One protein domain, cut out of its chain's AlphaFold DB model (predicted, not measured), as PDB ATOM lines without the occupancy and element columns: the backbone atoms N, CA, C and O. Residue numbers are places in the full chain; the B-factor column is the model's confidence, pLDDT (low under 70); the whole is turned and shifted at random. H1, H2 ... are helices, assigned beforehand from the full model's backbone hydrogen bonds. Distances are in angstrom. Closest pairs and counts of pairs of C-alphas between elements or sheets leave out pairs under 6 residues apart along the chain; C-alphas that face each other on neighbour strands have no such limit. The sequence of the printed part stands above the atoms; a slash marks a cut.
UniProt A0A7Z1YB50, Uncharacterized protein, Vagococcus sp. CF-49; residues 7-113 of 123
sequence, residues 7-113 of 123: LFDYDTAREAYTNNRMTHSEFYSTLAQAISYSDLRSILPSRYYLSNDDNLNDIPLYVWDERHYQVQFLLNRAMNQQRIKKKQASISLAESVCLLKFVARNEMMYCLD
ATOM      1  N   LEU A   7      34.392  25.121  29.203       89.19
ATOM      2  CA  LEU A   7      34.527  23.918  30.019       89.19
ATOM      3  C   LEU A   7      36.011  23.672  30.320       89.19
ATOM      4  O   LEU A   7      36.796  23.404  29.409       89.19
ATOM      5  N   PHE A   8      36.388  23.725  31.593       94.12
ATOM      6  CA  PHE A   8      37.742  23.425  32.039       94.12
ATOM      7  C   PHE A   8      37.921  21.914  32.234       94.12
ATOM      8  O   PHE A   8      37.303  21.325  33.125       94.12
ATOM      9  N   ASP A   9      38.766  21.275  31.419       95.69
ATOM     10  CA  ASP A   9      39.170  19.875  31.626       95.69
ATOM     11  C   ASP A   9      40.288  19.809  32.673       95.69
ATOM     12  O   ASP A   9      41.474  19.980  32.372       95.69
ATOM     13  N   TYR A  10      39.889  19.595  33.928       96.12
ATOM     14  CA  TYR A  10      40.801  19.603  35.063       96.12
ATOM     15  C   TYR A  10      41.859  18.503  34.942       96.12
ATOM     16  O   TYR A  10      43.016  18.736  35.284       96.12
ATOM     17  N   ASP A  11      41.484  17.301  34.494       95.25
ATOM     18  CA  ASP A  11      42.398  16.155  34.523       95.25
ATOM     19  C   ASP A  11      43.520  16.340  33.492       95.25
ATOM     20  O   ASP A  11      44.691  16.127  33.814       95.25
ATOM     21  N   THR A  12      43.190  16.834  32.294       95.69
ATOM     22  CA  THR A  12      44.189  17.201  31.277       95.69
ATOM     23  C   THR A  12      45.057  18.376  31.726       95.69
ATOM     24  O   THR A  12      46.279  18.335  31.564       95.69
ATOM     25  N   ALA A  13      44.464  19.414  32.324       95.44
ATOM     26  CA  ALA A  13      45.224  20.555  32.831       95.44
ATOM     27  C   ALA A  13      46.181  20.149  33.963       95.44
ATOM     28  O   ALA A  13      47.323  20.605  34.004       95.44
ATOM     29  N   ARG A  14      45.749  19.250  34.856       95.19
ATOM     30  CA  ARG A  14      46.588  18.743  35.945       95.19
ATOM     31  C   ARG A  14      47.752  17.920  35.416       95.19
ATOM     32  O   ARG A  14      48.864  18.113  35.891       95.19
ATOM     33  N   GLU A  15      47.521  17.065  34.423       96.06
ATOM     34  CA  GLU A  15      48.591  16.324  33.753       96.06
ATOM     35  C   GLU A  15      49.611  17.272  33.100       96.06
ATOM     36  O   GLU A  15      50.820  17.101  33.275       96.06
ATOM     37  N   ALA A  16      49.142  18.307  32.394       96.38
ATOM     38  CA  ALA A  16      50.010  19.324  31.805       96.38
ATOM     39  C   ALA A  16      50.833  20.065  32.872       96.38
ATOM     40  O   ALA A  16      52.041  20.226  32.698       96.38
ATOM     41  N   TYR A  17      50.208  20.448  33.990       95.19
ATOM     42  CA  TYR A  17      50.881  21.080  35.126       95.19
ATOM     43  C   TYR A  17      51.964  20.172  35.724       95.19
ATOM     44  O   TYR A  17      53.112  20.589  35.858       95.19
ATOM     45  N   THR A  18      51.652  18.900  35.996       94.00
ATOM     46  CA  THR A  18      52.633  17.946  36.544       94.00
ATOM     47  C   THR A  18      53.789  17.646  35.590       94.00
ATOM     48  O   THR A  18      54.888  17.338  36.038       94.00
ATOM     49  N   ASN A  19      53.560  17.771  34.281       96.50
ATOM     50  CA  ASN A  19      54.573  17.581  33.244       96.50
ATOM     51  C   ASN A  19      55.312  18.880  32.867       96.50
ATOM     52  O   ASN A  19      55.985  18.910  31.837       96.50
ATOM     53  N   ASN A  20      55.180  19.955  33.658       94.06
ATOM     54  CA  ASN A  20      55.783  21.274  33.411       94.06
ATOM     55  C   ASN A  20      55.409  21.903  32.052       94.06
ATOM     56  O   ASN A  20      56.151  22.719  31.511       94.06
ATOM     57  N   ARG A  21      54.257  21.529  31.486       96.62
ATOM     58  CA  ARG A  21      53.699  22.111  30.248       96.62
ATOM     59  C   ARG A  21      52.716  23.251  30.519       96.62
ATOM     60  O   ARG A  21      52.211  23.852  29.579       96.62
ATOM     61  N   MET A  22      52.418  23.503  31.788       95.81
ATOM     62  CA  MET A  22      51.573  24.581  32.285       95.81
ATOM     63  C   MET A  22      52.196  25.092  33.580       95.81
ATOM     64  O   MET A  22      52.638  24.294  34.411       95.81
ATOM     65  N   THR A  23      52.261  26.406  33.759       95.81
ATOM     66  CA  THR A  23      52.818  27.013  34.971       95.81
ATOM     67  C   THR A  23      51.846  26.917  36.148       95.81
ATOM     68  O   THR A  23      50.640  26.723  35.985       95.81
ATOM     69  N   HIS A  24      52.364  27.099  37.366       93.44
ATOM     70  CA  HIS A  24      51.540  27.140  38.579       93.44
ATOM     71  C   HIS A  24      50.468  28.242  38.506       93.44
ATOM     72  O   HIS A  24      49.309  27.993  38.829       93.44
ATOM     73  N   SER A  25      50.841  29.442  38.042       93.38
ATOM     74  CA  SER A  25      49.914  30.574  37.921       93.38
ATOM     75  C   SER A  25      48.809  30.295  36.900       93.38
ATOM     76  O   SER A  25      47.633  30.475  37.206       93.38
ATOM     77  N   GLU A  26      49.157  29.770  35.720       95.06
ATOM     78  CA  GLU A  26      48.173  29.416  34.688       95.06
ATOM     79  C   GLU A  26      47.179  28.362  35.183       95.06
ATOM     80  O   GLU A  26      45.968  28.523  35.010       95.06
ATOM     81  N   PHE A  27      47.674  27.309  35.844       96.12
ATOM     82  CA  PHE A  27      46.826  26.241  36.367       96.12
ATOM     83  C   PHE A  27      45.831  26.763  37.412       96.12
ATOM     84  O   PHE A  27      44.622  26.572  37.263       96.12
ATOM     85  N   TYR A  28      46.316  27.451  38.452       96.06
ATOM     86  CA  TYR A  28      45.454  27.914  39.543       96.06
ATOM     87  C   TYR A  28      44.574  29.107  39.154       96.06
ATOM     88  O   TYR A  28      43.448  29.185  39.643       96.06
ATOM     89  N   SER A  29      45.005  29.969  38.226       95.00
ATOM     90  CA  SER A  29      44.159  31.026  37.652       95.00
ATOM     91  C   SER A  29      42.969  30.436  36.901       95.00
ATOM     92  O   SER A  29      41.815  30.774  37.182       95.00
ATOM     93  N   THR A  30      43.229  29.474  36.010       94.62
ATOM     94  CA  THR A  30      42.176  28.820  35.224       94.62
ATOM     95  C   THR A  30      41.220  28.041  36.126       94.62
ATOM     96  O   THR A  30      40.002  28.149  35.983       94.62
ATOM     97  N   LEU A  31      41.751  27.308  37.112       95.75
ATOM     98  CA  LEU A  31      40.941  26.585  38.093       95.75
ATOM     99  C   LEU A  31      40.074  27.534  38.936       95.75
ATOM    100  O   LEU A  31      38.889  27.262  39.132       95.75
ATOM    101  N   ALA A  32      40.629  28.654  39.410       95.62
ATOM    102  CA  ALA A  32      39.885  29.629  40.202       95.62
ATOM    103  C   ALA A  32      38.729  30.248  39.403       95.62
ATOM    104  O   ALA A  32      37.605  30.320  39.902       95.62
ATOM    105  N   GLN A  33      38.968  30.619  38.143       94.69
ATOM    106  CA  GLN A  33      37.921  31.109  37.240       94.69
ATOM    107  C   GLN A  33      36.846  30.044  36.989       94.69
ATOM    108  O   GLN A  33      35.651  30.335  37.072       94.69
ATOM    109  N   ALA A  34      37.257  28.798  36.741       94.94
ATOM    110  CA  ALA A  34      36.341  27.697  36.474       94.94
ATOM    111  C   ALA A  34      35.480  27.321  37.691       94.94
ATOM    112  O   ALA A  34      34.334  26.916  37.501       94.94
ATOM    113  N   ILE A  35      35.978  27.485  38.926       94.62
ATOM    114  CA  ILE A  35      35.198  27.293  40.165       94.62
ATOM    115  C   ILE A  35      34.294  28.495  40.459       94.62
ATOM    116  O   ILE A  35      33.122  28.294  40.783       94.62
ATOM    117  N   SER A  36      34.788  29.714  40.239       94.44
ATOM    118  CA  SER A  36      34.242  31.035  40.604       94.44
ATOM    119  C   SER A  36      35.202  31.706  41.578       94.44
ATOM    120  O   SER A  36      35.244  31.385  42.768       94.44
ATOM    121  N   TYR A  37      35.971  32.660  41.058       93.25
ATOM    122  CA  TYR A  37      36.963  33.383  41.838       93.25
ATOM    123  C   TYR A  37      36.314  34.153  43.002       93.25
ATOM    124  O   TYR A  37      36.823  34.122  44.119       93.25
ATOM    125  N   SER A  38      35.139  34.763  42.793       92.06
ATOM    126  CA  SER A  38      34.407  35.476  43.850       92.06
ATOM    127  C   SER A  38      33.948  34.558  44.984       92.06
ATOM    128  O   SER A  38      34.013  34.945  46.150       92.06
ATOM    129  N   ASP A  39      33.515  33.336  44.663       95.19
ATOM    130  CA  ASP A  39      33.076  32.379  45.681       95.19
ATOM    131  C   ASP A  39      34.285  31.892  46.496       95.19
ATOM    132  O   ASP A  39      34.220  31.845  47.723       95.19
ATOM    133  N   LEU A  40      35.416  31.615  45.835       94.94
ATOM    134  CA  LEU A  40      36.674  31.257  46.502       94.94
ATOM    135  C   LEU A  40      37.220  32.391  47.377       94.94
ATOM    136  O   LEU A  40      37.719  32.144  48.473       94.94
ATOM    137  N   ARG A  41      37.097  33.639  46.923       91.94
ATOM    138  CA  ARG A  41      37.434  34.817  47.721       91.94
ATOM    139  C   ARG A  41      36.571  34.877  48.979       91.94
ATOM    140  O   ARG A  41      37.103  35.016  50.071       91.94
ATOM    141  N   SER A  42      35.257  34.704  48.844       91.31
ATOM    142  CA  SER A  42      34.301  34.876  49.950       91.31
ATOM    143  C   SER A  42      34.518  33.937  51.143       91.31
ATOM    144  O   SER A  42      34.107  34.253  52.258       91.31
ATOM    145  N   ILE A  43      35.172  32.791  50.929       92.44
ATOM    146  CA  ILE A  43      35.451  31.819  51.994       92.44
ATOM    147  C   ILE A  43      36.745  32.123  52.761       92.44
ATOM    148  O   ILE A  43      36.984  31.541  53.824       92.44
ATOM    149  N   LEU A  44      37.568  33.050  52.268       87.56
ATOM    150  CA  LEU A  44      38.777  33.511  52.939       87.56
ATOM    151  C   LEU A  44      38.469  34.753  53.792       87.56
ATOM    152  O   LEU A  44      38.035  35.774  53.268       87.56
ATOM    153  N   PRO A  45      38.699  34.698  55.115       81.62
ATOM    154  CA  PRO A  45      38.658  35.883  55.963       81.62
ATOM    155  C   PRO A  45      39.587  36.990  55.458       81.62
ATOM    156  O   PRO A  45      40.764  36.742  55.207       81.62
ATOM    157  N   SER A  46      39.084  38.226  55.411       80.38
ATOM    158  CA  SER A  46      39.819  39.387  54.887       80.38
ATOM    159  C   SER A  46      41.158  39.647  55.575       80.38
ATOM    160  O   SER A  46      42.113  40.068  54.931       80.38
ATOM    161  N   ARG A  47      41.268  39.320  56.868       80.00
ATOM    162  CA  ARG A  47      42.522  39.419  57.635       80.00
ATOM    163  C   ARG A  47      43.684  38.621  57.030       80.00
ATOM    164  O   ARG A  47      44.833  38.929  57.308       80.00
ATOM    165  N   TYR A  48      43.400  37.593  56.232       78.62
ATOM    166  CA  TYR A  48      44.423  36.764  55.592       78.62
ATOM    167  C   TYR A  48      45.008  37.398  54.328       78.62
ATOM    168  O   TYR A  48      46.069  36.977  53.886       78.62
ATOM    169  N   TYR A  49      44.366  38.438  53.790       79.00
ATOM    170  CA  TYR A  49      44.932  39.284  52.735       79.00
ATOM    171  C   TYR A  49      45.899  40.343  53.292       79.00
ATOM    172  O   TYR A  49      46.388  41.187  52.558       79.00
ATOM    173  N   LEU A  50      46.155  40.347  54.602       78.31
ATOM    174  CA  LEU A  50      47.076  41.286  55.248       78.31
ATOM    175  C   LEU A  50      48.342  40.585  55.762       78.31
ATOM    176  O   LEU A  50      49.085  41.160  56.552       78.31
ATOM    177  N   SER A  51      48.563  39.328  55.364       80.50
ATOM    178  CA  SER A  51      49.784  38.594  55.700       80.50
ATOM    179  C   SER A  51      51.009  39.307  55.129       80.50
ATOM    180  O   SER A  51      51.010  39.695  53.966       80.50
ATOM    181  N   ASN A  52      52.076  39.407  55.920       78.00
ATOM    182  CA  ASN A  52      53.380  39.883  55.446       78.00
ATOM    183  C   ASN A  52      54.270  38.742  54.920       78.00
ATOM    184  O   ASN A  52      55.377  38.993  54.451       78.00
ATOM    185  N   ASP A  53      53.827  37.489  55.041       83.62
ATOM    186  CA  ASP A  53      54.494  36.341  54.436       83.62
ATOM    187  C   ASP A  53      53.938  36.106  53.029       83.62
ATOM    188  O   ASP A  53      52.779  35.708  52.864       83.62
ATOM    189  N   ASP A  54      54.798  36.270  52.020       79.56
ATOM    190  CA  ASP A  54      54.500  35.995  50.612       79.56
ATOM    191  C   ASP A  54      53.944  34.586  50.398       79.56
ATOM    192  O   ASP A  54      53.175  34.335  49.467       79.56
ATOM    193  N   ASN A  55      54.335  33.625  51.236       82.81
ATOM    194  CA  ASN A  55      53.889  32.242  51.173       82.81
ATOM    195  C   ASN A  55      52.672  31.936  52.028       82.81
ATOM    196  O   ASN A  55      52.160  30.817  51.918       82.81
ATOM    197  N   LEU A  56      52.171  32.896  52.807       86.25
ATOM    198  CA  LEU A  56      51.015  32.722  53.684       86.25
ATOM    199  C   LEU A  56      51.200  31.515  54.626       86.25
ATOM    200  O   LEU A  56      50.270  30.728  54.833       86.25
ATOM    201  N   ASN A  57      52.433  31.265  55.084       85.25
ATOM    202  CA  ASN A  57      52.750  30.203  56.045       85.25
ATOM    203  C   ASN A  57      52.587  30.679  57.494       85.25
ATOM    204  O   ASN A  57      52.550  29.852  58.401       85.25
ATOM    205  N   ASP A  58      52.466  31.986  57.709       87.94
ATOM    206  CA  ASP A  58      52.047  32.609  58.963       87.94
ATOM    207  C   ASP A  58      50.573  32.318  59.309       87.94
ATOM    208  O   ASP A  58      50.186  32.334  60.479       87.94
ATOM    209  N   ILE A  59      49.749  31.983  58.309       87.75
ATOM    210  CA  ILE A  59      48.369  31.535  58.503       87.75
ATOM    211  C   ILE A  59      48.361  30.107  59.077       87.75
ATOM    212  O   ILE A  59      48.861  29.177  58.431       87.75
ATOM    213  N   PRO A  60      47.731  29.882  60.248       89.50
ATOM    214  CA  PRO A  60      47.693  28.568  60.882       89.50
ATOM    215  C   PRO A  60      47.087  27.475  59.994       89.50
ATOM    216  O   PRO A  60      46.045  27.679  59.373       89.50
ATOM    217  N   LEU A  61      47.680  26.277  60.016       87.88
ATOM    218  CA  LEU A  61      47.261  25.151  59.168       87.88
ATOM    219  C   LEU A  61      45.772  24.794  59.290       87.88
ATOM    220  O   LEU A  61      45.123  24.572  58.270       87.88
ATOM    221  N   TYR A  62      45.216  24.836  60.508       89.75
ATOM    222  CA  TYR A  62      43.805  24.507  60.755       89.75
ATOM    223  C   TYR A  62      42.839  25.376  59.933       89.75
ATOM    224  O   TYR A  62      41.747  24.938  59.585       89.75
ATOM    225  N   VAL A  63      43.241  26.605  59.590       89.19
ATOM    226  CA  VAL A  63      42.443  27.504  58.755       89.19
ATOM    227  C   VAL A  63      42.266  26.905  57.364       89.19
ATOM    228  O   VAL A  63      41.160  26.903  56.832       89.19
ATOM    229  N   TRP A  64      43.338  26.385  56.769       90.56
ATOM    230  CA  TRP A  64      43.277  25.763  55.451       90.56
ATOM    231  C   TRP A  64      42.463  24.467  55.480       90.56
ATOM    232  O   TRP A  64      41.662  24.232  54.571       90.56
ATOM    233  N   ASP A  65      42.608  23.680  56.549       90.75
ATOM    234  CA  ASP A  65      41.862  22.436  56.761       90.75
ATOM    235  C   ASP A  65      40.349  22.687  56.823       90.75
ATOM    236  O   ASP A  65      39.574  22.026  56.131       90.75
ATOM    237  N   GLU A  66      39.910  23.696  57.579       91.38
ATOM    238  CA  GLU A  66      38.494  24.072  57.653       91.38
ATOM    239  C   GLU A  66      37.935  24.513  56.295       91.38
ATOM    240  O   GLU A  66      36.793  24.204  55.944       91.38
ATOM    241  N   ARG A  67      38.726  25.261  55.517       93.75
ATOM    242  CA  ARG A  67      38.298  25.798  54.216       93.75
ATOM    243  C   ARG A  67      38.318  24.754  53.109       93.75
ATOM    244  O   ARG A  67      37.599  24.914  52.122       93.75
ATOM    245  N   HIS A  68      39.041  23.651  53.287       95.06
ATOM    246  CA  HIS A  68      39.061  22.543  52.338       95.06
ATOM    247  C   HIS A  68      37.651  22.046  51.990       95.06
ATOM    248  O   HIS A  68      37.317  21.926  50.813       95.06
ATOM    249  N   TYR A  69      36.785  21.831  52.985       93.44
ATOM    250  CA  TYR A  69      35.416  21.356  52.750       93.44
ATOM    251  C   TYR A  69      34.579  22.327  51.909       93.44
ATOM    252  O   TYR A  69      33.778  21.907  51.075       93.44
ATOM    253  N   GLN A  70      34.792  23.631  52.085       95.56
ATOM    254  CA  GLN A  70      34.110  24.658  51.301       95.56
ATOM    255  C   GLN A  70      34.620  24.681  49.857       95.56
ATOM    256  O   GLN A  70      33.819  24.774  48.930       95.56
ATOM    257  N   VAL A  71      35.927  24.495  49.646       96.56
ATOM    258  CA  VAL A  71      36.499  24.329  48.301       96.56
ATOM    259  C   VAL A  71      35.908  23.102  47.604       96.56
ATOM    260  O   VAL A  71      35.504  23.206  46.447       96.56
ATOM    261  N   GLN A  72      35.773  21.966  48.302       95.44
ATOM    262  CA  GLN A  72      35.132  20.766  47.741       95.44
ATOM    263  C   GLN A  72      33.682  21.035  47.328       95.44
ATOM    264  O   GLN A  72      33.247  20.621  46.252       95.44
ATOM    265  N   PHE A  73      32.923  21.754  48.157       95.50
ATOM    266  CA  PHE A  73      31.553  22.141  47.827       95.50
ATOM    267  C   PHE A  73      31.491  23.010  46.558       95.50
ATOM    268  O   PHE A  73      30.699  22.729  45.655       95.50
ATOM    269  N   LEU A  74      32.349  24.029  46.456       96.00
ATOM    270  CA  LEU A  74      32.398  24.921  45.294       96.00
ATOM    271  C   LEU A  74      32.836  24.189  44.018       96.00
ATOM    272  O   LEU A  74      32.248  24.404  42.957       96.00
ATOM    273  N   LEU A  75      33.808  23.280  44.122       96.19
ATOM    274  CA  LEU A  75      34.231  22.412  43.025       96.19
ATOM    275  C   LEU A  75      33.068  21.547  42.519       96.19
ATOM    276  O   LEU A  75      32.783  21.539  41.322       96.19
ATOM    277  N   ASN A  76      32.358  20.871  43.425       95.31
ATOM    278  CA  ASN A  76      31.198  20.045  43.084       95.31
ATOM    279  C   ASN A  76      30.103  20.857  42.389       95.31
ATOM    280  O   ASN A  76      29.539  20.427  41.382       95.31
ATOM    281  N   ARG A  77      29.832  22.069  42.879       95.00
ATOM    282  CA  ARG A  77      28.896  22.995  42.236       95.00
ATOM    283  C   ARG A  77      29.344  23.363  40.821       95.00
ATOM    284  O   ARG A  77      28.516  23.352  39.913       95.00
ATOM    285  N   ALA A  78      30.625  23.664  40.613       94.81
ATOM    286  CA  ALA A  78      31.169  23.989  39.294       94.81
ATOM    287  C   ALA A  78      31.102  22.803  38.315       94.81
ATOM    288  O   ALA A  78      30.777  22.997  37.142       94.81
ATOM    289  N   MET A  79      31.328  21.577  38.797       94.44
ATOM    290  CA  MET A  79      31.147  20.351  38.013       94.44
ATOM    291  C   MET A  79      29.681  20.140  37.612       94.44
ATOM    292  O   MET A  79      29.394  19.908  36.440       94.44
ATOM    293  N   ASN A  80      28.741  20.306  38.547       93.94
ATOM    294  CA  ASN A  80      27.301  20.195  38.272       93.94
ATOM    295  C   ASN A  80      26.805  21.248  37.268       93.94
ATOM    296  O   ASN A  80      25.864  21.003  36.520       93.94
ATOM    297  N   GLN A  81      27.450  22.414  37.234       93.88
ATOM    298  CA  GLN A  81      27.184  23.482  36.268       93.88
ATOM    299  C   GLN A  81      27.934  23.305  34.940       93.88
ATOM    300  O   GLN A  81      27.914  24.217  34.119       93.88
ATOM    301  N   GLN A  82      28.615  22.174  34.734       93.56
ATOM    302  CA  GLN A  82      29.400  21.884  33.530       93.56
ATOM    303  C   GLN A  82      30.471  22.943  33.224       93.56
ATOM    304  O   GLN A  82      30.823  23.169  32.071       93.56
ATOM    305  N   ARG A  83      31.021  23.589  34.260       94.44
ATOM    306  CA  ARG A  83      32.175  24.495  34.130       94.44
ATOM    307  C   ARG A  83      33.497  23.755  34.280       94.44
ATOM    308  O   ARG A  83      34.502  24.179  33.724       94.44
ATOM    309  N   ILE A  84      33.488  22.631  34.999       95.38
ATOM    310  CA  ILE A  84      34.655  21.772  35.215       95.38
ATOM    311  C   ILE A  84      34.311  20.337  34.835       95.38
ATOM    312  O   ILE A  84      33.352  19.759  35.345       95.38
ATOM    313  N   LYS A  85      35.140  19.740  33.983       94.69
ATOM    314  CA  LYS A  85      35.159  18.307  33.707       94.69
ATOM    315  C   LYS A  85      36.284  17.677  34.521       94.69
ATOM    316  O   LYS A  85      37.448  18.027  34.352       94.69
ATOM    317  N   LYS A  86      35.921  16.753  35.408       92.88
ATOM    318  CA  LYS A  86      36.848  16.031  36.285       92.88
ATOM    319  C   LYS A  86      36.288  14.645  36.597       92.88
ATOM    320  O   LYS A  86      35.097  14.520  36.869       92.88
ATOM    321  N   LYS A  87      37.130  13.609  36.568       87.62
ATOM    322  CA  LYS A  87      36.727  12.209  36.807       87.62
ATOM    323  C   LYS A  87      36.224  11.950  38.226       87.62
ATOM    324  O   LYS A  87      35.298  11.169  38.411       87.62
ATOM    325  N   GLN A  88      36.851  12.569  39.222       85.50
ATOM    326  CA  GLN A  88      36.488  12.431  40.632       85.50
ATOM    327  C   GLN A  88      36.103  13.786  41.198       85.50
ATOM    328  O   GLN A  88      36.755  14.786  40.918       85.50
ATOM    329  N   ALA A  89      35.063  13.820  42.017       76.69
ATOM    330  CA  ALA A  89      34.499  15.052  42.551       76.69
ATOM    331  C   ALA A  89      35.275  15.564  43.786       76.69
ATOM    332  O   ALA A  89      34.696  15.934  44.805       76.69
ATOM    333  N   SER A  90      36.611  15.503  43.725       87.75
ATOM    334  CA  SER A  90      37.487  15.937  44.811       87.75
ATOM    335  C   SER A  90      38.887  16.344  44.352       87.75
ATOM    336  O   SER A  90      39.457  15.773  43.419       87.75
ATOM    337  N   ILE A  91      39.465  17.332  45.033       92.50
ATOM    338  CA  ILE A  91      40.901  17.655  44.969       92.50
ATOM    339  C   ILE A  91      41.577  17.366  46.307       92.50
ATOM    340  O   ILE A  91      40.901  17.232  47.327       92.50
ATOM    341  N   SER A  92      42.903  17.260  46.327       94.00
ATOM    342  CA  SER A  92      43.632  17.076  47.584       94.00
ATOM    343  C   SER A  92      43.583  18.329  48.470       94.00
ATOM    344  O   SER A  92      43.342  19.448  48.001       94.00
ATOM    345  N   LEU A  93      43.852  18.147  49.767       93.81
ATOM    346  CA  LEU A  93      44.026  19.258  50.706       93.81
ATOM    347  C   LEU A  93      45.116  20.219  50.219       93.81
ATOM    348  O   LEU A  93      44.876  21.418  50.132       93.81
ATOM    349  N   ALA A  94      46.272  19.686  49.812       93.62
ATOM    350  CA  ALA A  94      47.395  20.481  49.320       93.62
ATOM    351  C   ALA A  94      47.012  21.372  48.126       93.62
ATOM    352  O   ALA A  94      47.342  22.553  48.101       93.62
ATOM    353  N   GLU A  95      46.256  20.841  47.163       95.00
ATOM    354  CA  GLU A  95      45.768  21.638  46.032       95.00
ATOM    355  C   GLU A  95      44.759  22.701  46.449       95.00
ATOM    356  O   GLU A  95      44.773  23.802  45.907       95.00
ATOM    357  N   SER A  96      43.898  22.383  47.417       95.56
ATOM    358  CA  SER A  96      42.956  23.360  47.966       95.56
ATOM    359  C   SER A  96      43.707  24.514  48.621       95.56
ATOM    360  O   SER A  96      43.378  25.670  48.379       95.56
ATOM    361  N   VAL A  97      44.757  24.211  49.390       94.44
ATOM    362  CA  VAL A  97      45.623  25.224  50.000       94.44
ATOM    363  C   VAL A  97      46.298  26.071  48.924       94.44
ATOM    364  O   VAL A  97      46.221  27.292  48.990       94.44
ATOM    365  N   CYS A  98      46.917  25.464  47.907       94.50
ATOM    366  CA  CYS A  98      47.551  26.216  46.819       94.50
ATOM    367  C   CYS A  98      46.561  27.124  46.077       94.50
ATOM    368  O   CYS A  98      46.882  28.281  45.817       94.50
ATOM    369  N   LEU A  99      45.352  26.634  45.790       95.62
ATOM    370  CA  LEU A  99      44.291  27.421  45.161       95.62
ATOM    371  C   LEU A  99      43.894  28.622  46.026       95.62
ATOM    372  O   LEU A  99      43.805  29.741  45.527       95.62
ATOM    373  N   LEU A 100      43.678  28.410  47.324       94.19
ATOM    374  CA  LEU A 100      43.302  29.480  48.243       94.19
ATOM    375  C   LEU A 100      44.431  30.494  48.442       94.19
ATOM    376  O   LEU A 100      44.169  31.693  48.452       94.19
ATOM    377  N   LYS A 101      45.685  30.038  48.534       92.62
ATOM    378  CA  LYS A 101      46.860  30.919  48.577       92.62
ATOM    379  C   LYS A 101      46.986  31.746  47.298       92.62
ATOM    380  O   LYS A 101      47.300  32.930  47.372       92.62
ATOM    381  N   PHE A 102      46.708  31.155  46.136       92.75
ATOM    382  CA  PHE A 102      46.668  31.881  44.868       92.75
ATOM    383  C   PHE A 102      45.602  32.986  44.887       92.75
ATOM    384  O   PHE A 102      45.915  34.131  44.570       92.75
ATOM    385  N   VAL A 103      44.370  32.676  45.302       92.06
ATOM    386  CA  VAL A 103      43.283  33.668  45.401       92.06
ATOM    387  C   VAL A 103      43.637  34.773  46.396       92.06
ATOM    388  O   VAL A 103      43.522  35.946  46.063       92.06
ATOM    389  N   ALA A 104      44.137  34.418  47.582       89.62
ATOM    390  CA  ALA A 104      44.544  35.389  48.593       89.62
ATOM    391  C   ALA A 104      45.593  36.373  48.057       89.62
ATOM    392  O   ALA A 104      45.409  37.573  48.192       89.62
ATOM    393  N   ARG A 105      46.644  35.889  47.387       87.06
ATOM    394  CA  ARG A 105      47.695  36.751  46.815       87.06
ATOM    395  C   ARG A 105      47.171  37.717  45.758       87.06
ATOM    396  O   ARG A 105      47.569  38.875  45.747       87.06
ATOM    397  N   ASN A 106      46.288  37.246  44.879       85.75
ATOM    398  CA  ASN A 106      45.690  38.119  43.869       85.75
ATOM    399  C   ASN A 106      44.841  39.215  44.535       85.75
ATOM    400  O   ASN A 106      44.906  40.361  44.118       85.75
ATOM    401  N   GLU A 107      44.127  38.907  45.622       82.69
ATOM    402  CA  GLU A 107      43.408  39.914  46.418       82.69
ATOM    403  C   GLU A 107      44.316  40.928  47.116       82.69
ATOM    404  O   GLU A 107      43.977  42.109  47.160       82.69
ATOM    405  N   MET A 108      45.462  40.492  47.646       75.00
ATOM    406  CA  MET A 108      46.439  41.393  48.271       75.00
ATOM    407  C   MET A 108      46.912  42.472  47.301       75.00
ATOM    408  O   MET A 108      46.978  43.638  47.676       75.00
ATOM    409  N   MET A 109      47.192  42.085  46.052       64.94
ATOM    410  CA  MET A 109      47.603  43.015  45.000       64.94
ATOM    411  C   MET A 109      46.550  44.115  44.795       64.94
ATOM    412  O   MET A 109      46.885  45.292  44.833       64.94
ATOM    413  N   TYR A 110      45.267  43.746  44.718       62.50
ATOM    414  CA  TYR A 110      44.175  44.718  44.591       62.50
ATOM    415  C   TYR A 110      43.943  45.562  45.855       62.50
ATOM    416  O   TYR A 110      43.498  46.700  45.751       62.50
ATOM    417  N   CYS A 111      44.229  45.038  47.053       57.12
ATOM    418  CA  CYS A 111      44.105  45.806  48.298       57.12
ATOM    419  C   CYS A 111      45.229  46.841  48.465       57.12
ATOM    420  O   CYS A 111      44.979  47.909  49.020       57.12
ATOM    421  N   LEU A 112      46.438  46.542  47.980       53.53
ATOM    422  CA  LEU A 112      47.576  47.466  47.991       53.53
ATOM    423  C   LEU A 112      47.393  48.604  46.975       53.53
ATOM    424  O   LEU A 112      47.674  49.758  47.305       53.53
ATOM    425  N   ASP A 113      46.828  48.310  45.801       49.66
ATOM    426  CA  ASP A 113      46.496  49.330  44.795       49.66
ATOM    427  C   ASP A 113      45.406  50.310  45.282       49.66
ATOM    428  O   ASP A 113      45.385  51.470  44.884       49.66
TER     429      ASP A 113
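This is residues 7 to 113 of the 123 residues of an uncharacterized protein of Vagococcus sp. CF-49 (UniProt A0A7Z1YB50). One long helix, H6, forms the core with its first half, and H2, H3 and H5 cross it nearly at right angles. H1 folds back beside H2 as a hairpin, while short H4 packs on the later part of H6. The 107 printed residues hold six named helices, H1 to H6 in chain order, and no named strand; the class is all helix. The whole is compact, with a radius of gyration of the C-alphas of 13.5 A and spans of 36, 28 and 25 A.

H1, residues 10 to 18, and H2, residues 24 to 35, form a helical hairpin, at a shallow tilt of 12 degrees, opposite ways; their closest C-alphas, Tyr 17 and Phe 27, are 6.7 A apart. H6, residues 93 to 113, is the hub and touches four helices. Its residues 98 to 103 touch H2, about perpendicular at 88 degrees, closest at the C-alphas of Tyr 28 and Leu 99, 5.8 A. H3, residues 37 to 42, touches H6 about perpendicular at 89 degrees, closest at the C-alphas of Arg 41 and Val 103, 6.4 A. H4, residues 46 to 50, touches H6, closest at the C-alphas of Tyr 49 and Met 108, 5.2 A. H5, residues 61 to 80, touches H6 with residues 64 to 71, about perpendicular at 85 degrees, closest at the C-alphas of His 68 and Ser 96, 5.9 A. H1 is apart from H3, H4, H5 and H6. In H1, H2, H3 and H6 every O i to N i+4 pair is within hydrogen-bond range; in H5 14 of 16 are, and in H4 0 of 1, beside 2 of 2 O i to N i+3 pairs.

H1 begins at C-alpha 10 (40.801, 19.603, 35.063) and is 12.0 A long; H2 is 16.4 A, H3 8.7 A and H4 7.5 A. H5, 29.3 A, has a kink of 30 degrees near residue 69. H6, 30.7 A, ends at C-alpha 113 (46.496, 49.330, 44.795).

The C-alphas farthest apart, of Lys 87 and Asp 113, are 39.2 A apart. The printed part has no cut. The link from H5 to H6 is long, and its residues 84 to 85 pair in parallel with residues 8 to 9. Residues 109 to 113 have pLDDT under 70.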